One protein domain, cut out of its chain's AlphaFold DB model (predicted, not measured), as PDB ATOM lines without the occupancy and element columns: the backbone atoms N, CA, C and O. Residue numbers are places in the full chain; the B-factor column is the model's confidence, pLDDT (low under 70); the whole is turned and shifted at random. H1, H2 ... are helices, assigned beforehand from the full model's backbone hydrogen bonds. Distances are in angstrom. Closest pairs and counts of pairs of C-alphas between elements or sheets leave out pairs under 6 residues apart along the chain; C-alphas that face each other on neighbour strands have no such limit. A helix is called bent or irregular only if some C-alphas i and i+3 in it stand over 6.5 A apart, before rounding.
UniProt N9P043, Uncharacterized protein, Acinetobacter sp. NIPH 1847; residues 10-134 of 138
ATOM      1  N   ALA A  10      -1.494 -15.602 -33.393       91.69
ATOM      2  CA  ALA A  10      -1.216 -15.090 -32.051       91.69
ATOM      3  C   ALA A  10      -0.747 -13.627 -32.074       91.69
ATOM      4  O   ALA A  10      -1.269 -12.810 -31.321       91.69
ATOM      5  N   LYS A  11       0.175 -13.277 -32.984       92.31
ATOM      6  CA  LYS A  11       0.655 -11.896 -33.149       92.31
ATOM      7  C   LYS A  11      -0.473 -10.957 -33.576       92.31
ATOM      8  O   LYS A  11      -0.589  -9.869 -33.028       92.31
ATOM      9  N   PHE A  12      -1.336 -11.398 -34.495       94.12
ATOM     10  CA  PHE A  12      -2.503 -10.609 -34.898       94.12
ATOM     11  C   PHE A  12      -3.482 -10.381 -33.736       94.12
ATOM     12  O   PHE A  12      -3.928  -9.257 -33.526       94.12
ATOM     13  N   ARG A  13      -3.782 -11.413 -32.933       95.06
ATOM     14  CA  ARG A  13      -4.638 -11.260 -31.742       95.06
ATOM     15  C   ARG A  13      -4.041 -10.298 -30.721       95.06
ATOM     16  O   ARG A  13      -4.776  -9.486 -30.178       95.06
ATOM     17  N   LEU A  14      -2.732 -10.373 -30.478       95.06
ATOM     18  CA  LEU A  14      -2.044  -9.442 -29.582       95.06
ATOM     19  C   LEU A  14      -2.143  -8.001 -30.084       95.06
ATOM     20  O   LEU A  14      -2.442  -7.117 -29.291       95.06
ATOM     21  N   LEU A  15      -1.957  -7.774 -31.388       94.75
ATOM     22  CA  LEU A  15      -2.134  -6.454 -31.995       94.75
ATOM     23  C   LEU A  15      -3.570  -5.938 -31.819       94.75
ATOM     24  O   LEU A  15      -3.766  -4.786 -31.441       94.75
ATOM     25  N   LEU A  16      -4.568  -6.800 -32.037       94.44
ATOM     26  CA  LEU A  16      -5.977  -6.455 -31.847       94.44
ATOM     27  C   LEU A  16      -6.280  -6.103 -30.383       94.44
ATOM     28  O   LEU A  16      -6.908  -5.084 -30.117       94.44
ATOM     29  N   ILE A  17      -5.789  -6.899 -29.428       95.12
ATOM     30  CA  ILE A  17      -5.936  -6.622 -27.992       95.12
ATOM     31  C   ILE A  17      -5.236  -5.309 -27.620       95.12
ATOM     32  O   ILE A  17      -5.821  -4.494 -26.915       95.12
ATOM     33  N   ALA A  18      -4.014  -5.076 -28.103       94.25
ATOM     34  CA  ALA A  18      -3.268  -3.848 -27.830       94.25
ATOM     35  C   ALA A  18      -4.000  -2.604 -28.357       94.25
ATOM     36  O   ALA A  18      -4.074  -1.598 -27.654       94.25
ATOM     37  N   SER A  19      -4.599  -2.692 -29.549       93.69
ATOM     38  CA  SER A  19      -5.456  -1.639 -30.102       93.69
ATOM     39  C   SER A  19      -6.646  -1.339 -29.187       93.69
ATOM     40  O   SER A  19      -6.869  -0.182 -28.837       93.69
ATOM     41  N   LEU A  20      -7.353  -2.373 -28.717       92.19
ATOM     42  CA  LEU A  20      -8.494  -2.211 -27.810       92.19
ATOM     43  C   LEU A  20      -8.096  -1.639 -26.452       92.19
ATOM     44  O   LEU A  20      -8.813  -0.801 -25.913       92.19
ATOM     45  N   LEU A  21      -6.950  -2.054 -25.914       94.62
ATOM     46  CA  LEU A  21      -6.415  -1.495 -24.675       94.62
ATOM     47  C   LEU A  21      -6.082  -0.010 -24.831       94.62
ATOM     48  O   LEU A  21      -6.394   0.763 -23.934       94.62
ATOM     49  N   CYS A  22      -5.500   0.402 -25.961       93.44
ATOM     50  CA  CYS A  22      -5.214   1.813 -26.222       93.44
ATOM     51  C   CYS A  22      -6.497   2.643 -26.292       93.44
ATOM     52  O   CYS A  22      -6.588   3.669 -25.626       93.44
ATOM     53  N   ILE A  23      -7.512   2.171 -27.021       88.69
ATOM     54  CA  ILE A  23      -8.812   2.853 -27.099       88.69
ATOM     55  C   ILE A  23      -9.462   2.921 -25.710       88.69
ATOM     56  O   ILE A  23      -9.885   3.989 -25.279       88.69
ATOM     57  N   GLY A  24      -9.481   1.812 -24.965       89.44
ATOM     58  CA  GLY A  24     -10.037   1.770 -23.613       89.44
ATOM     59  C   GLY A  24      -9.338   2.739 -22.657       89.44
ATOM     60  O   GLY A  24      -9.996   3.556 -22.022       89.44
ATOM     61  N   LEU A  25      -8.005   2.714 -22.599       92.75
ATOM     62  CA  LEU A  25      -7.230   3.638 -21.765       92.75
ATOM     63  C   LEU A  25      -7.424   5.094 -22.186       92.75
ATOM     64  O   LEU A  25      -7.570   5.952 -21.320       92.75
ATOM     65  N   SER A  26      -7.463   5.363 -23.491       90.50
ATOM     66  CA  SER A  26      -7.739   6.694 -24.026       90.50
ATOM     67  C   SER A  26      -9.084   7.220 -23.530       90.50
ATOM     68  O   SER A  26      -9.113   8.268 -22.895       90.50
ATOM     69  N   THR A  27     -10.163   6.450 -23.709       86.69
ATOM     70  CA  THR A  27     -11.513   6.850 -23.269       86.69
ATOM     71  C   THR A  27     -11.622   7.035 -21.757       86.69
ATOM     72  O   THR A  27     -12.279   7.967 -21.304       86.69
ATOM     73  N   ILE A  28     -10.952   6.191 -20.961       90.00
ATOM     74  CA  ILE A  28     -10.917   6.345 -19.501       90.00
ATOM     75  C   ILE A  28     -10.224   7.655 -19.132       90.00
ATOM     76  O   ILE A  28     -10.750   8.402 -18.319       90.00
ATOM     77  N   LEU A  29      -9.055   7.935 -19.707       89.62
ATOM     78  CA  LEU A  29      -8.290   9.146 -19.400       89.62
ATOM     79  C   LEU A  29      -9.017  10.415 -19.854       89.62
ATOM     80  O   LEU A  29      -9.008  11.403 -19.127       89.62
ATOM     81  N   ASP A  30      -9.662  10.361 -21.017       85.00
ATOM     82  CA  ASP A  30     -10.464  11.453 -21.568       85.00
ATOM     83  C   ASP A  30     -11.655  11.800 -20.663       85.00
ATOM     84  O   ASP A  30     -11.912  12.968 -20.385       85.00
ATOM     85  N   ALA A  31     -12.309  10.787 -20.082       84.56
ATOM     86  CA  ALA A  31     -13.427  10.977 -19.155       84.56
ATOM     87  C   ALA A  31     -13.055  11.720 -17.857       84.56
ATOM     88  O   ALA A  31     -13.944  12.212 -17.163       84.56
ATOM     89  N   TYR A  32     -11.764  11.803 -17.514       85.81
ATOM     90  CA  TYR A  32     -11.269  12.570 -16.365       85.81
ATOM     91  C   TYR A  32     -10.546  13.865 -16.770       85.81
ATOM     92  O   TYR A  32     -10.102  14.609 -15.891       85.81
ATOM     93  N   ASP A  33     -10.414  14.162 -18.066       85.25
ATOM     94  CA  ASP A  33      -9.769  15.386 -18.536       85.25
ATOM     95  C   ASP A  33     -10.739  16.575 -18.492       85.25
ATOM     96  O   ASP A  33     -11.734  16.635 -19.213       85.25
ATOM     97  N   GLN A  34     -10.426  17.569 -17.659       84.62
ATOM     98  CA  GLN A  34     -11.296  18.730 -17.438       84.62
ATOM     99  C   GLN A  34     -11.555  19.538 -18.713       84.62
ATOM    100  O   GLN A  34     -12.635  20.109 -18.867       84.62
ATOM    101  N   ARG A  35     -10.581  19.604 -19.628       82.19
ATOM    102  CA  ARG A  35     -10.764  20.308 -20.905       82.19
ATOM    103  C   ARG A  35     -11.753  19.572 -21.790       82.19
ATOM    104  O   ARG A  35     -12.652  20.205 -22.333       82.19
ATOM    105  N   SER A  36     -11.603  18.258 -21.896       78.88
ATOM    106  CA  SER A  36     -12.481  17.414 -22.704       78.88
ATOM    107  C   SER A  36     -13.915  17.422 -22.171       78.88
ATOM    108  O   SER A  36     -14.848  17.567 -22.960       78.88
ATOM    109  N   ILE A  37     -14.101  17.432 -20.844       81.81
ATOM    110  CA  ILE A  37     -15.414  17.636 -20.206       81.81
ATOM    111  C   ILE A  37     -16.009  19.002 -20.574       81.81
ATOM    112  O   ILE A  37     -17.143  19.068 -21.038       81.81
ATOM    113  N   ALA A  38     -15.248  20.091 -20.424       84.12
ATOM    114  CA  ALA A  38     -15.746  21.436 -20.726       84.12
ATOM    115  C   ALA A  38     -16.110  21.608 -22.214       84.12
ATOM    116  O   ALA A  38     -17.081  22.285 -22.552       84.12
ATOM    117  N   VAL A  39     -15.342  20.984 -23.112       80.75
ATOM    118  CA  VAL A  39     -15.634  20.955 -24.551       80.75
ATOM    119  C   VAL A  39     -16.891  20.133 -24.832       80.75
ATOM    120  O   VAL A  39     -17.731  20.578 -25.612       80.75
ATOM    121  N   ALA A  40     -17.049  18.974 -24.191       78.44
ATOM    122  CA  ALA A  40     -18.246  18.152 -24.327       78.44
ATOM    123  C   ALA A  40     -19.500  18.900 -23.847       78.44
ATOM    124  O   ALA A  40     -20.507  18.887 -24.545       78.44
ATOM    125  N   GLU A  41     -19.434  19.613 -22.719       79.44
ATOM    126  CA  GLU A  41     -20.535  20.456 -22.224       79.44
ATOM    127  C   GLU A  41     -20.860  21.618 -23.172       79.44
ATOM    128  O   GLU A  41     -22.029  21.929 -23.386       79.44
ATOM    129  N   LEU A  42     -19.843  22.245 -23.775       79.44
ATOM    130  CA  LEU A  42     -20.038  23.318 -24.753       79.44
ATOM    131  C   LEU A  42     -20.705  22.811 -26.040       79.44
ATOM    132  O   LEU A  42     -21.531  23.507 -26.633       79.44
ATOM    133  N   LEU A  43     -20.311  21.620 -26.494       74.56
ATOM    134  CA  LEU A  43     -20.834  20.995 -27.706       74.56
ATOM    135  C   LEU A  43     -22.191  20.327 -27.473       74.56
ATOM    136  O   LEU A  43     -22.951  20.209 -28.435       74.56
ATOM    137  N   ALA A  44     -22.509  19.947 -26.232       70.75
ATOM    138  CA  ALA A  44     -23.797  19.410 -25.809       70.75
ATOM    139  C   ALA A  44     -24.900  20.469 -25.950       70.75
ATOM    140  O   ALA A  44     -25.328  21.124 -25.002       70.75
ATOM    141  N   THR A  45     -25.373  20.627 -27.180       63.62
ATOM    142  CA  THR A  45     -26.534  21.434 -27.541       63.62
ATOM    143  C   THR A  45     -27.675  20.508 -27.949       63.62
ATOM    144  O   THR A  45     -27.474  19.471 -28.584       63.62
ATOM    145  N   GLU A  46     -28.908  20.854 -27.570       61.56
ATOM    146  CA  GLU A  46     -30.084  20.166 -28.102       61.56
ATOM    147  C   GLU A  46     -30.179  20.494 -29.606       61.56
ATOM    148  O   GLU A  46     -30.362  21.669 -29.934       61.56
ATOM    149  N   PRO A  47     -30.022  19.525 -30.540       57.62
ATOM    150  CA  PRO A  47     -30.348  18.103 -30.413       57.62
ATOM    151  C   PRO A  47     -29.216  17.146 -30.879       57.62
ATOM    152  O   PRO A  47     -29.097  16.856 -32.069       57.62
ATOM    153  N   GLN A  48     -28.459  16.554 -29.948       69.38
ATOM    154  CA  GLN A  48     -27.458  15.495 -30.224       69.38
ATOM    155  C   GLN A  48     -27.925  14.058 -29.901       69.38
ATOM    156  O   GLN A  48     -27.185  13.097 -30.100       69.38
ATOM    157  N   ASN A  49     -29.171  13.854 -29.454       77.12
ATOM    158  CA  ASN A  49     -29.678  12.516 -29.083       77.12
ATOM    159  C   ASN A  49     -29.610  11.490 -30.232       77.12
ATOM    160  O   ASN A  49     -29.439  10.292 -30.001       77.12
ATOM    161  N   TRP A  50     -29.732  11.951 -31.478       81.12
ATOM    162  CA  TRP A  50     -29.598  11.094 -32.655       81.12
ATOM    163  C   TRP A  50     -28.139  10.665 -32.897       81.12
ATOM    164  O   TRP A  50     -27.917   9.551 -33.373       81.12
ATOM    165  N   GLU A  51     -27.151  11.490 -32.525       83.50
ATOM    166  CA  GLU A  51     -25.723  11.146 -32.595       83.50
ATOM    167  C   GLU A  51     -25.379  10.062 -31.569       83.50
ATOM    168  O   GLU A  51     -24.645   9.123 -31.877       83.50
ATOM    169  N   ILE A  52     -25.977  10.129 -30.374       80.25
ATOM    170  CA  ILE A  52     -25.848   9.092 -29.338       80.25
ATOM    171  C   ILE A  52     -26.420   7.758 -29.832       80.25
ATOM    172  O   ILE A  52     -25.795   6.708 -29.682       80.25
ATOM    173  N   LEU A  53     -27.594   7.777 -30.469       86.44
ATOM    174  CA  LEU A  53     -28.177   6.566 -31.048       86.44
ATOM    175  C   LEU A  53     -27.277   5.976 -32.147       86.44
ATOM    176  O   LEU A  53     -27.012   4.771 -32.155       86.44
ATOM    177  N   LEU A  54     -26.796   6.819 -33.064       88.31
ATOM    178  CA  LEU A  54     -25.965   6.400 -34.191       88.31
ATOM    179  C   LEU A  54     -24.611   5.845 -33.727       88.31
ATOM    180  O   LEU A  54     -24.180   4.790 -34.197       88.31
ATOM    181  N   SER A  55     -23.972   6.512 -32.766       84.44
ATOM    182  CA  SER A  55     -22.720   6.065 -32.147       84.44
ATOM    183  C   SER A  55     -22.894   4.770 -31.355       84.44
ATOM    184  O   SER A  55     -22.062   3.872 -31.478       84.44
ATOM    185  N   GLY A  56     -24.001   4.608 -30.625       86.69
ATOM    186  CA  GLY A  56     -24.337   3.365 -29.931       86.69
ATOM    187  C   GLY A  56     -24.493   2.178 -30.888       86.69
ATOM    188  O   GLY A  56     -23.915   1.113 -30.663       86.69
ATOM    189  N   LEU A  57     -25.209   2.365 -32.002       91.31
ATOM    190  CA  LEU A  57     -25.332   1.339 -33.045       91.31
ATOM    191  C   LEU A  57     -23.977   1.012 -33.684       91.31
ATOM    192  O   LEU A  57     -23.642  -0.163 -33.861       91.31
ATOM    193  N   ALA A  58     -23.176   2.034 -33.987       90.00
ATOM    194  CA  ALA A  58     -21.837   1.853 -34.532       90.00
ATOM    195  C   ALA A  58     -20.920   1.088 -33.564       90.00
ATOM    196  O   ALA A  58     -20.189   0.197 -33.998       90.00
ATOM    197  N   ALA A  59     -21.006   1.362 -32.259       88.38
ATOM    198  CA  ALA A  59     -20.256   0.650 -31.230       88.38
ATOM    199  C   ALA A  59     -20.640  -0.838 -31.168       88.38
ATOM    200  O   ALA A  59     -19.757  -1.695 -31.120       88.38
ATOM    201  N   ILE A  60     -21.934  -1.174 -31.251       93.06
ATOM    202  CA  ILE A  60     -22.394  -2.574 -31.303       93.06
ATOM    203  C   ILE A  60     -21.824  -3.286 -32.538       93.06
ATOM    204  O   ILE A  60     -21.265  -4.382 -32.424       93.06
ATOM    205  N   ILE A  61     -21.921  -2.657 -33.715       93.06
ATOM    206  CA  ILE A  61     -21.365  -3.203 -34.963       93.06
ATOM    207  C   ILE A  61     -19.850  -3.392 -34.830       93.06
ATOM    208  O   ILE A  61     -19.328  -4.437 -35.227       93.06
ATOM    209  N   ALA A  62     -19.150  -2.427 -34.228       90.69
ATOM    210  CA  ALA A  62     -17.718  -2.511 -33.994       90.69
ATOM    211  C   ALA A  62     -17.357  -3.689 -33.080       90.69
ATOM    212  O   ALA A  62     -16.452  -4.451 -33.415       90.69
ATOM    213  N   VAL A  63     -18.087  -3.917 -31.985       92.62
ATOM    214  CA  VAL A  63     -17.856  -5.068 -31.092       92.62
ATOM    215  C   VAL A  63     -18.054  -6.396 -31.828       92.62
ATOM    216  O   VAL A  63     -17.198  -7.279 -31.738       92.62
ATOM    217  N   ILE A  64     -19.134  -6.535 -32.605       95.12
ATOM    218  CA  ILE A  64     -19.401  -7.741 -33.409       95.12
ATOM    219  C   ILE A  64     -18.266  -7.973 -34.415       95.12
ATOM    220  O   ILE A  64     -17.744  -9.085 -34.533       95.12
ATOM    221  N   MET A  65     -17.851  -6.917 -35.111       95.25
ATOM    222  CA  MET A  65     -16.752  -6.938 -36.072       95.25
ATOM    223  C   MET A  65     -15.428  -7.360 -35.421       95.25
ATOM    224  O   MET A  65     -14.748  -8.253 -35.928       95.25
ATOM    225  N   LEU A  66     -15.070  -6.764 -34.283       93.88
ATOM    226  CA  LEU A  66     -13.842  -7.061 -33.544       93.88
ATOM    227  C   LEU A  66     -13.833  -8.501 -33.017       93.88
ATOM    228  O   LEU A  66     -12.824  -9.196 -33.158       93.88
ATOM    229  N   ALA A  67     -14.958  -8.989 -32.489       95.19
ATOM    230  CA  ALA A  67     -15.104 -10.388 -32.090       95.19
ATOM    231  C   ALA A  67     -14.912 -11.327 -33.292       95.19
ATOM    232  O   ALA A  67     -14.153 -12.297 -33.226       95.19
ATOM    233  N   GLY A  68     -15.534 -11.008 -34.429       95.06
ATOM    234  CA  GLY A  68     -15.348 -11.751 -35.669       95.06
ATOM    235  C   GLY A  68     -13.888 -11.775 -36.139       95.06
ATOM    236  O   GLY A  68     -13.397 -12.836 -36.533       95.06
ATOM    237  N   LEU A  69     -13.164 -10.655 -36.038       94.69
ATOM    238  CA  LEU A  69     -11.730 -10.581 -36.347       94.69
ATOM    239  C   LEU A  69     -10.882 -11.413 -35.384       94.69
ATOM    240  O   LEU A  69      -9.973 -12.116 -35.828       94.69
ATOM    241  N   PHE A  70     -11.199 -11.403 -34.089       94.38
ATOM    242  CA  PHE A  70     -10.503 -12.200 -33.076       94.38
ATOM    243  C   PHE A  70     -10.592 -13.714 -33.353       94.38
ATOM    244  O   PHE A  70      -9.628 -14.469 -33.144       94.38
ATOM    245  N   PHE A  71     -11.739 -14.152 -33.884       94.12
ATOM    246  CA  PHE A  71     -11.994 -15.525 -34.332       94.12
ATOM    247  C   PHE A  71     -11.654 -15.781 -35.808       94.12
ATOM    248  O   PHE A  71     -11.949 -16.867 -36.310       94.12
ATOM    249  N   PHE A  72     -11.021 -14.826 -36.496       92.75
ATOM    250  CA  PHE A  72     -10.627 -14.932 -37.904       92.75
ATOM    251  C   PHE A  72     -11.788 -15.290 -38.847       92.75
ATOM    252  O   PHE A  72     -11.653 -16.120 -39.746       92.75
ATOM    253  N   LYS A  73     -12.958 -14.673 -38.652       93.50
ATOM    254  CA  LYS A  73     -14.108 -14.855 -39.543       93.50
ATOM    255  C   LYS A  73     -13.958 -14.009 -40.820       93.50
ATOM    256  O   LYS A  73     -13.738 -12.803 -40.710       93.50
ATOM    257  N   PRO A  74     -14.140 -14.581 -42.029       91.44
ATOM    258  CA  PRO A  74     -13.979 -13.838 -43.285       91.44
ATOM    259  C   PRO A  74     -14.912 -12.628 -43.420       91.44
ATOM    260  O   PRO A  74     -14.486 -11.577 -43.891       91.44
ATOM    261  N   TRP A  75     -16.161 -12.741 -42.952       93.56
ATOM    262  CA  TRP A  75     -17.121 -11.633 -42.984       93.56
ATOM    263  C   TRP A  75     -16.658 -10.433 -42.147       93.56
ATOM    264  O   TRP A  75     -16.918  -9.292 -42.517       93.56
ATOM    265  N   ALA A  76     -15.929 -10.675 -41.055       94.50
ATOM    266  CA  ALA A  76     -15.451  -9.625 -40.164       94.50
ATOM    267  C   ALA A  76     -14.309  -8.824 -40.793       94.50
ATOM    268  O   ALA A  76     -14.241  -7.612 -40.623       94.50
ATOM    269  N   ARG A  77     -13.459  -9.488 -41.588       93.75
ATOM    270  CA  ARG A  77     -12.463  -8.815 -42.431       93.75
ATOM    271  C   ARG A  77     -13.140  -7.876 -43.421       93.75
ATOM    272  O   ARG A  77     -12.748  -6.720 -43.518       93.75
ATOM    273  N   THR A  78     -14.133  -8.378 -44.155       92.94
ATOM    274  CA  THR A  78     -14.879  -7.575 -45.130       92.94
ATOM    275  C   THR A  78     -15.506  -6.365 -44.443       92.94
ATOM    276  O   THR A  78     -15.276  -5.237 -44.868       92.94
ATOM    277  N   LEU A  79     -16.208  -6.585 -43.331       93.31
ATOM    278  CA  LEU A  79     -16.834  -5.517 -42.559       93.31
ATOM    279  C   LEU A  79     -15.815  -4.467 -42.086       93.31
ATOM    280  O   LEU A  79     -16.074  -3.283 -42.246       93.31
ATOM    281  N   TYR A  80     -14.645  -4.884 -41.591       92.56
ATOM    282  CA  TYR A  80     -13.586  -3.974 -41.133       92.56
ATOM    283  C   TYR A  80     -12.967  -3.133 -42.248       92.56
ATOM    284  O   TYR A  80     -12.655  -1.963 -42.050       92.56
ATOM    285  N   LEU A  81     -12.777  -3.706 -43.437       92.69
ATOM    286  CA  LEU A  81     -12.216  -2.959 -44.563       92.69
ATOM    287  C   LEU A  81     -13.187  -1.890 -45.076       92.69
ATOM    288  O   LEU A  81     -12.754  -0.786 -45.401       92.69
ATOM    289  N   TYR A  82     -14.482  -2.212 -45.127       90.56
ATOM    290  CA  TYR A  82     -15.509  -1.308 -45.652       90.56
ATOM    291  C   TYR A  82     -16.094  -0.355 -44.604       90.56
ATOM    292  O   TYR A  82     -16.704   0.643 -44.981       90.56
ATOM    293  N   SER A  83     -15.891  -0.607 -43.308       88.56
ATOM    294  CA  SER A  83     -16.335   0.295 -42.239       88.56
ATOM    295  C   SER A  83     -15.466   1.545 -42.098       88.56
ATOM    296  O   SER A  83     -15.925   2.511 -41.496       88.56
ATOM    297  N   TYR A  84     -14.268   1.577 -42.697       80.12
ATOM    298  CA  TYR A  84     -13.351   2.720 -42.611       80.12
ATOM    299  C   TYR A  84     -14.018   4.049 -43.002       80.12
ATOM    300  O   TYR A  84     -13.964   5.016 -42.247       80.12
ATOM    301  N   PHE A  85     -14.697   4.092 -44.153       80.75
ATOM    302  CA  PHE A  85     -15.314   5.326 -44.643       80.75
ATOM    303  C   PHE A  85     -16.560   5.742 -43.831       80.75
ATOM    304  O   PHE A  85     -16.623   6.896 -43.414       80.75
ATOM    305  N   PRO A  86     -17.519   4.845 -43.514       84.81
ATOM    306  CA  PRO A  86     -18.621   5.169 -42.605       84.81
ATOM    307  C   PRO A  86     -18.175   5.638 -41.215       84.81
ATOM    308  O   PRO A  86     -18.751   6.583 -40.682       84.81
ATOM    309  N   LEU A  87     -17.145   5.018 -40.630       82.75
ATOM    310  CA  LEU A  87     -16.607   5.437 -39.332       82.75
ATOM    311  C   LEU A  87     -15.983   6.834 -39.403       82.75
ATOM    312  O   LEU A  87     -16.135   7.613 -38.465       82.75
ATOM    313  N   LEU A  88     -15.350   7.185 -40.525       80.69
ATOM    314  CA  LEU A  88     -14.822   8.530 -40.747       80.69
ATOM    315  C   LEU A  88     -15.938   9.583 -40.804       80.69
ATOM    316  O   LEU A  88     -15.745  10.692 -40.326       80.69
ATOM    317  N   LEU A  89     -17.124   9.243 -41.319       83.88
ATOM    318  CA  LEU A  89     -18.281  10.145 -41.267       83.88
ATOM    319  C   LEU A  89     -18.791  10.350 -39.835       83.88
ATOM    320  O   LEU A  89     -19.140  11.471 -39.480       83.88
ATOM    321  N   LEU A  90     -18.794   9.300 -39.007       82.69
ATOM    322  CA  LEU A  90     -19.129   9.429 -37.582       82.69
ATOM    323  C   LEU A  90     -18.115  10.299 -36.841       82.69
ATOM    324  O   LEU A  90     -18.496  11.079 -35.978       82.69
ATOM    325  N   TYR A  91     -16.841  10.204 -37.218       77.25
ATOM    326  CA  TYR A  91     -15.773  11.021 -36.649       77.25
ATOM    327  C   TYR A  91     -15.946  12.527 -36.907       77.25
ATOM    328  O   TYR A  91     -15.403  13.344 -36.172       77.25
ATOM    329  N   LEU A  92     -16.702  12.910 -37.940       79.00
ATOM    330  CA  LEU A  92     -16.974  14.311 -38.277       79.00
ATOM    331  C   LEU A  92     -18.195  14.888 -37.543       79.00
ATOM    332  O   LEU A  92     -18.526  16.056 -37.754       79.00
ATOM    333  N   LEU A  93     -18.889  14.091 -36.726       80.06
ATOM    334  CA  LEU A  93     -20.067  14.550 -35.998       80.06
ATOM    335  C   LEU A  93     -19.690  15.537 -34.878       80.06
ATOM    336  O   LEU A  93     -18.706  15.302 -34.176       80.06
ATOM    337  N   PRO A  94     -20.481  16.606 -34.663       73.56
ATOM    338  CA  PRO A  94     -20.214  17.614 -33.635       73.56
ATOM    339  C   PRO A  94     -20.043  17.060 -32.215       73.56
ATOM    340  O   PRO A  94     -19.244  17.599 -31.455       73.56
ATOM    341  N   GLY A  95     -20.767  15.996 -31.853       71.19
ATOM    342  CA  GLY A  95     -20.663  15.345 -30.545       71.19
ATOM    343  C   GLY A  95     -19.406  14.488 -30.367       71.19
ATOM    344  O   GLY A  95     -19.067  14.126 -29.242       71.19
ATOM    345  N   PHE A  96     -18.673  14.183 -31.441       72.44
ATOM    346  CA  PHE A  96     -17.379  13.506 -31.367       72.44
ATOM    347  C   PHE A  96     -16.259  14.537 -31.189       72.44
ATOM    348  O   PHE A  96     -15.473  14.822 -32.091       72.44
ATOM    349  N   SER A  97     -16.148  15.062 -29.967       63.53
ATOM    350  CA  SER A  97     -15.097  15.995 -29.538       63.53
ATOM    351  C   SER A  97     -13.697  15.369 -29.448       63.53
ATOM    352  O   SER A  97     -12.786  15.984 -28.903       63.53
ATOM    353  N   TRP A  98     -13.495  14.160 -29.979       64.31
ATOM    354  CA  TRP A  98     -12.212  13.451 -29.955       64.31
ATOM    355  C   TRP A  98     -11.105  14.209 -30.694       64.31
ATOM    356  O   TRP A  98      -9.934  13.993 -30.416       64.31
ATOM    357  N   THR A  99     -11.443  15.149 -31.580       61.88
ATOM    358  CA  THR A  99     -10.487  16.109 -32.163       61.88
ATOM    359  C   THR A  99      -9.875  17.068 -31.140       61.88
ATOM    360  O   THR A  99      -8.830  17.657 -31.413       61.88
ATOM    361  N   PHE A 100     -10.494  17.216 -29.972       65.94
ATOM    362  CA  PHE A 100     -10.031  18.060 -28.873       65.94
ATOM    363  C   PHE A 100      -9.416  17.257 -27.720       65.94
ATOM    364  O   PHE A 100      -9.013  17.867 -26.727       65.94
ATOM    365  N   ILE A 101      -9.308  15.924 -27.856       74.06
ATOM    366  CA  ILE A 101      -8.663  15.076 -26.851       74.06
ATOM    367  C   ILE A 101      -7.238  15.569 -26.608       74.06
ATOM    368  O   ILE A 101      -6.485  15.877 -27.539       74.06
ATOM    369  N   SER A 102      -6.853  15.668 -25.342       75.44
ATOM    370  CA  SER A 102      -5.551  16.211 -24.966       75.44
ATOM    371  C   SER A 102      -4.868  15.374 -23.883       75.44
ATOM    372  O   SER A 102      -5.439  14.439 -23.320       75.44
ATOM    373  N   GLY A 103      -3.587  15.651 -23.630       82.81
ATOM    374  CA  GLY A 103      -2.820  14.957 -22.594       82.81
ATOM    375  C   GLY A 103      -2.584  13.469 -22.879       82.81
ATOM    376  O   GLY A 103      -2.343  13.064 -24.016       82.81
ATOM    377  N   LEU A 104      -2.610  12.641 -21.829       84.62
ATOM    378  CA  LEU A 104      -2.331  11.201 -21.940       84.62
ATOM    379  C   LEU A 104      -3.402  10.459 -22.753       84.62
ATOM    380  O   LEU A 104      -3.062   9.525 -23.479       84.62
ATOM    381  N   GLY A 105      -4.668  10.888 -22.680       85.56
ATOM    382  CA  GLY A 105      -5.762  10.307 -23.464       85.56
ATOM    383  C   GLY A 105      -5.501  10.398 -24.968       85.56
ATOM    384  O   GLY A 105      -5.701   9.415 -25.684       85.56
ATOM    385  N   ALA A 106      -4.942  11.525 -25.423       86.81
ATOM    386  CA  ALA A 106      -4.577  11.748 -26.820       86.81
ATOM    387  C   ALA A 106      -3.446  10.825 -27.294       86.81
ATOM    388  O   ALA A 106      -3.489  10.303 -28.404       86.81
ATOM    389  N   ILE A 107      -2.450  10.558 -26.443       89.62
ATOM    390  CA  ILE A 107      -1.345   9.647 -26.785       89.62
ATOM    391  C   ILE A 107      -1.876   8.231 -27.031       89.62
ATOM    392  O   ILE A 107      -1.527   7.594 -28.026       89.62
ATOM    393  N   PHE A 108      -2.734   7.734 -26.138       91.12
ATOM    394  CA  PHE A 108      -3.342   6.415 -26.304       91.12
ATOM    395  C   PHE A 108      -4.329   6.373 -27.476       91.12
ATOM    396  O   PHE A 108      -4.390   5.352 -28.161       91.12
ATOM    397  N   TYR A 109      -5.041   7.468 -27.748       88.69
ATOM    398  CA  TYR A 109      -5.912   7.600 -28.917       88.69
ATOM    399  C   TYR A 109      -5.125   7.434 -30.223       88.69
ATOM    400  O   TYR A 109      -5.423   6.547 -31.027       88.69
ATOM    401  N   GLU A 110      -4.054   8.213 -30.392       89.50
ATOM    402  CA  GLU A 110      -3.191   8.155 -31.576       89.50
ATOM    403  C   GLU A 110      -2.523   6.786 -31.732       89.50
ATOM    404  O   GLU A 110      -2.502   6.207 -32.819       89.50
ATOM    405  N   MET A 111      -2.044   6.199 -30.633       92.38
ATOM    406  CA  MET A 111      -1.478   4.850 -30.661       92.38
ATOM    407  C   MET A 111      -2.526   3.794 -31.055       92.38
ATOM    408  O   MET A 111      -2.228   2.883 -31.834       92.38
ATOM    409  N   GLY A 112      -3.769   3.947 -30.592       91.25
ATOM    410  CA  GLY A 112      -4.911   3.142 -31.023       91.25
ATOM    411  C   GLY A 112      -5.166   3.246 -32.529       91.25
ATOM    412  O   GLY A 112      -5.303   2.211 -33.187       91.25
ATOM    413  N   ASN A 113      -5.142   4.461 -33.088       88.69
ATOM    414  CA  ASN A 113      -5.304   4.717 -34.525       88.69
ATOM    415  C   ASN A 113      -4.164   4.133 -35.368       88.69
ATOM    416  O   ASN A 113      -4.411   3.549 -36.430       88.69
ATOM    417  N   ILE A 114      -2.922   4.221 -34.888       92.81
ATOM    418  CA  ILE A 114      -1.766   3.584 -35.533       92.81
ATOM    419  C   ILE A 114      -1.978   2.067 -35.594       92.81
ATOM    420  O   ILE A 114      -1.837   1.465 -36.664       92.81
ATOM    421  N   PHE A 115      -2.377   1.434 -34.485       93.75
ATOM    422  CA  PHE A 115      -2.669  -0.001 -34.483       93.75
ATOM    423  C   PHE A 115      -3.853  -0.364 -35.384       93.75
ATOM    424  O   PHE A 115      -3.757  -1.337 -36.132       93.75
ATOM    425  N   ALA A 116      -4.930   0.423 -35.384       90.19
ATOM    426  CA  ALA A 116      -6.084   0.202 -36.253       90.19
ATOM    427  C   ALA A 116      -5.712   0.288 -37.745       90.19
ATOM    428  O   ALA A 116      -6.164  -0.539 -38.545       90.19
ATOM    429  N   THR A 117      -4.834   1.227 -38.106       90.69
ATOM    430  CA  THR A 117      -4.298   1.397 -39.466       90.69
ATOM    431  C   THR A 117      -3.394   0.230 -39.865       90.69
ATOM    432  O   THR A 117      -3.503  -0.293 -40.975       90.69
ATOM    433  N   LEU A 118      -2.541  -0.246 -38.952       93.12
ATOM    434  CA  LEU A 118      -1.726  -1.444 -39.177       93.12
ATOM    435  C   LEU A 118      -2.597  -2.687 -39.392       93.12
ATOM    436  O   LEU A 118      -2.353  -3.454 -40.325       93.12
ATOM    437  N   ILE A 119      -3.640  -2.869 -38.574       93.44
ATOM    438  CA  ILE A 119      -4.624  -3.948 -38.740       93.44
ATOM    439  C   ILE A 119      -5.299  -3.832 -40.109       93.44
ATOM    440  O   ILE A 119      -5.368  -4.825 -40.833       93.44
ATOM    441  N   TRP A 120      -5.735  -2.634 -40.503       92.38
ATOM    442  CA  TRP A 120      -6.333  -2.400 -41.818       92.38
ATOM    443  C   TRP A 120      -5.382  -2.796 -42.958       92.38
ATOM    444  O   TRP A 120      -5.769  -3.569 -43.835       92.38
ATOM    445  N   GLY A 121      -4.113  -2.375 -42.899       91.44
ATOM    446  CA  GLY A 121      -3.093  -2.739 -43.886       91.44
ATOM    447  C   GLY A 121      -2.845  -4.250 -43.972       91.44
ATOM    448  O   GLY A 121      -2.772  -4.808 -45.071       91.44
ATOM    449  N   ILE A 122      -2.798  -4.940 -42.826       92.25
ATOM    450  CA  ILE A 122      -2.692  -6.407 -42.757       92.25
ATOM    451  C   ILE A 122      -3.894  -7.079 -43.432       92.25
ATOM    452  O   ILE A 122      -3.725  -8.051 -44.170       92.25
ATOM    453  N   LEU A 123      -5.105  -6.580 -43.181       92.06
ATOM    454  CA  LEU A 123      -6.343  -7.141 -43.721       92.06
ATOM    455  C   LEU A 123      -6.531  -6.840 -45.216       92.06
ATOM    456  O   LEU A 123      -7.166  -7.629 -45.926       92.06
ATOM    457  N   LEU A 124      -5.976  -5.731 -45.703       92.19
ATOM    458  CA  LEU A 124      -6.024  -5.333 -47.105       92.19
ATOM    459  C   LEU A 124      -5.087  -6.193 -47.966       92.19
ATOM    460  O   LEU A 124      -5.497  -6.699 -49.012       92.19
ATOM    461  N   LEU A 125      -3.842  -6.387 -47.518       89.44
ATOM    462  CA  LEU A 125      -2.789  -7.052 -48.289       89.44
ATOM    463  C   LEU A 125      -3.019  -8.572 -48.396       89.44
ATOM    464  O   LEU A 125      -2.948  -9.269 -47.379       89.44
ATOM    465  N   PRO A 126      -3.195  -9.133 -49.615       83.50
ATOM    466  CA  PRO A 126      -3.505 -10.550 -49.803       83.50
ATOM    467  C   PRO A 126      -2.548 -11.515 -49.119       83.50
ATOM    468  O   PRO A 126      -2.981 -12.421 -48.413       83.50
ATOM    469  N   ARG A 127      -1.245 -11.261 -49.244       82.44
ATOM    470  CA  ARG A 127      -0.200 -12.110 -48.658       82.44
ATOM    471  C   ARG A 127      -0.249 -12.170 -47.129       82.44
ATOM    472  O   ARG A 127       0.189 -13.160 -46.554       82.44
ATOM    473  N   LEU A 128      -0.756 -11.124 -46.475       83.81
ATOM    474  CA  LEU A 128      -0.804 -11.040 -45.017       83.81
ATOM    475  C   LEU A 128      -2.095 -11.656 -44.482       83.81
ATOM    476  O   LEU A 128      -2.029 -12.554 -43.644       83.81
ATOM    477  N   TYR A 129      -3.260 -11.261 -45.002       86.06
ATOM    478  CA  TYR A 129      -4.518 -11.808 -44.492       86.06
ATOM    479  C   TYR A 129      -4.704 -13.289 -44.863       86.06
ATOM    480  O   TYR A 129      -5.262 -14.035 -44.061       86.06
ATOM    481  N   GLN A 130      -4.226 -13.763 -46.022       85.31
ATOM    482  CA  GLN A 130      -4.358 -15.185 -46.386       85.31
ATOM    483  C   GLN A 130      -3.707 -16.094 -45.339       85.31
ATOM    484  O   GLN A 130      -4.299 -17.095 -44.960       85.31
ATOM    485  N   SER A 131      -2.567 -15.692 -44.768       82.25
ATOM    486  CA  SER A 131      -1.912 -16.439 -43.682       82.25
ATOM    487  C   SER A 131      -2.730 -16.521 -42.379       82.25
ATOM    488  O   SER A 131      -2.481 -17.377 -41.530       82.25
ATOM    489  N   LEU A 132      -3.726 -15.643 -42.218       82.62
ATOM    490  CA  LEU A 132      -4.594 -15.561 -41.044       82.62
ATOM    491  C   LEU A 132      -5.950 -16.248 -41.259       82.62
ATOM    492  O   LEU A 132      -6.457 -16.893 -40.340       82.62
ATOM    493  N   PHE A 133      -6.544 -16.099 -42.445       82.62
ATOM    494  CA  PHE A 133      -7.921 -16.521 -42.735       82.62
ATOM    495  C   PHE A 133      -8.014 -17.772 -43.617       82.62
ATOM    496  O   PHE A 133      -9.021 -18.471 -43.547       82.62
ATOM    497  N   CYS A 134      -6.987 -18.075 -44.413       74.88
ATOM    498  CA  CYS A 134      -6.916 -19.308 -45.189       74.88
ATOM    499  C   CYS A 134      -6.078 -20.327 -44.413       74.88
ATOM    500  O   CYS A 134      -4.980 -20.031 -43.940       74.88
TER     501      CYS A 134
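Overview. This is residues 10 to 134 of the 138 residues of an uncharacterized protein of Acinetobacter sp. NIPH 1847 (UniProt N9P043). Four long helices make a loose up-and-down bundle, each running against the one before it in the chain: H6 packs on H1, H4 packs on H3, and these two pairs meet near the end of the bundle where H7 lies and spread toward the other end. The short helices H2 and H5 pack on each other at the spread end. The printed part has 125 residues with seven named helices, H1 to H7 in chain order, and no named strand; its class is all helix. It is compact by its radius of gyration of the C-alphas, 15.8 A, but elongated in outline, spanning 49 by 29 by 19 A.

Along the chain. The longest helices by residues are H6, residues 103 to 124 and 32.0 A from first to last C-alpha, and H3, residues 49 to 70 and 31.5 A. H1 is residues 10 to 30, 30.0 A, beginning at C-alpha 10 at (-1.216, -15.090, -32.051). H4 is residues 74 to 91, 25.8 A; it has a kink of 48 degrees near residue 85 and is irregular, but only just, with C-alphas 82 and 85 6.7 A apart. H2 is residues 34 to 43, 14.2 A, and H5 is residues 97 to 100. H7, residues 126 to 133, ends at C-alpha 133 at (-7.921, -16.521, -42.735).

Arrangement. H6 is the hub, touching three helices. It touches H1 at a shallow tilt of 30 degrees, opposite ways; their closest C-alphas, of Ser 26 and Gly 105, are 4.2 A apart. Residues 120 to 124 of H6 alone touch residues 77 to 81 of H4, at a steep tilt of 42 degrees, opposite ways, with the closest C-alphas, of Arg 77 and Leu 123, 6.5 A apart. H6 and H7 touch only at the corner, and only just, with 3 pairs of C-alphas within 8 A; the closest are those of Leu 123 and Tyr 129, 5.1 A apart. H3 and H4 form a helical hairpin at a shallow tilt of 28 degrees, and the C-alphas of Gly 68 and Ala 76 come closest, at 5.0 A. H1 and H3 are close but not clearly touching, closest at the C-alphas of Arg 13 and Phe 70, 6.1 A. H2 touches H5, closest at the C-alphas of Ala 40 and Ser 97, 6.5 A. H3 and H6 are apart, as are H1 and H4. Every O i to N i+4 pair is within hydrogen-bond range in H1, H2, H3 and H6; in H4 it is 11 of 14 and in H7 2 of 4, and H5 is too short for such a pair.

Size, cuts and confidence. The two C-alphas farthest apart, of Leu 42 and Cys 134, are 49.1 A apart. The printed part has no cut, and its six links are tight. The mean pLDDT of the printed part is 85.9; residues 45 to 48 and 97 to 100 are under 70.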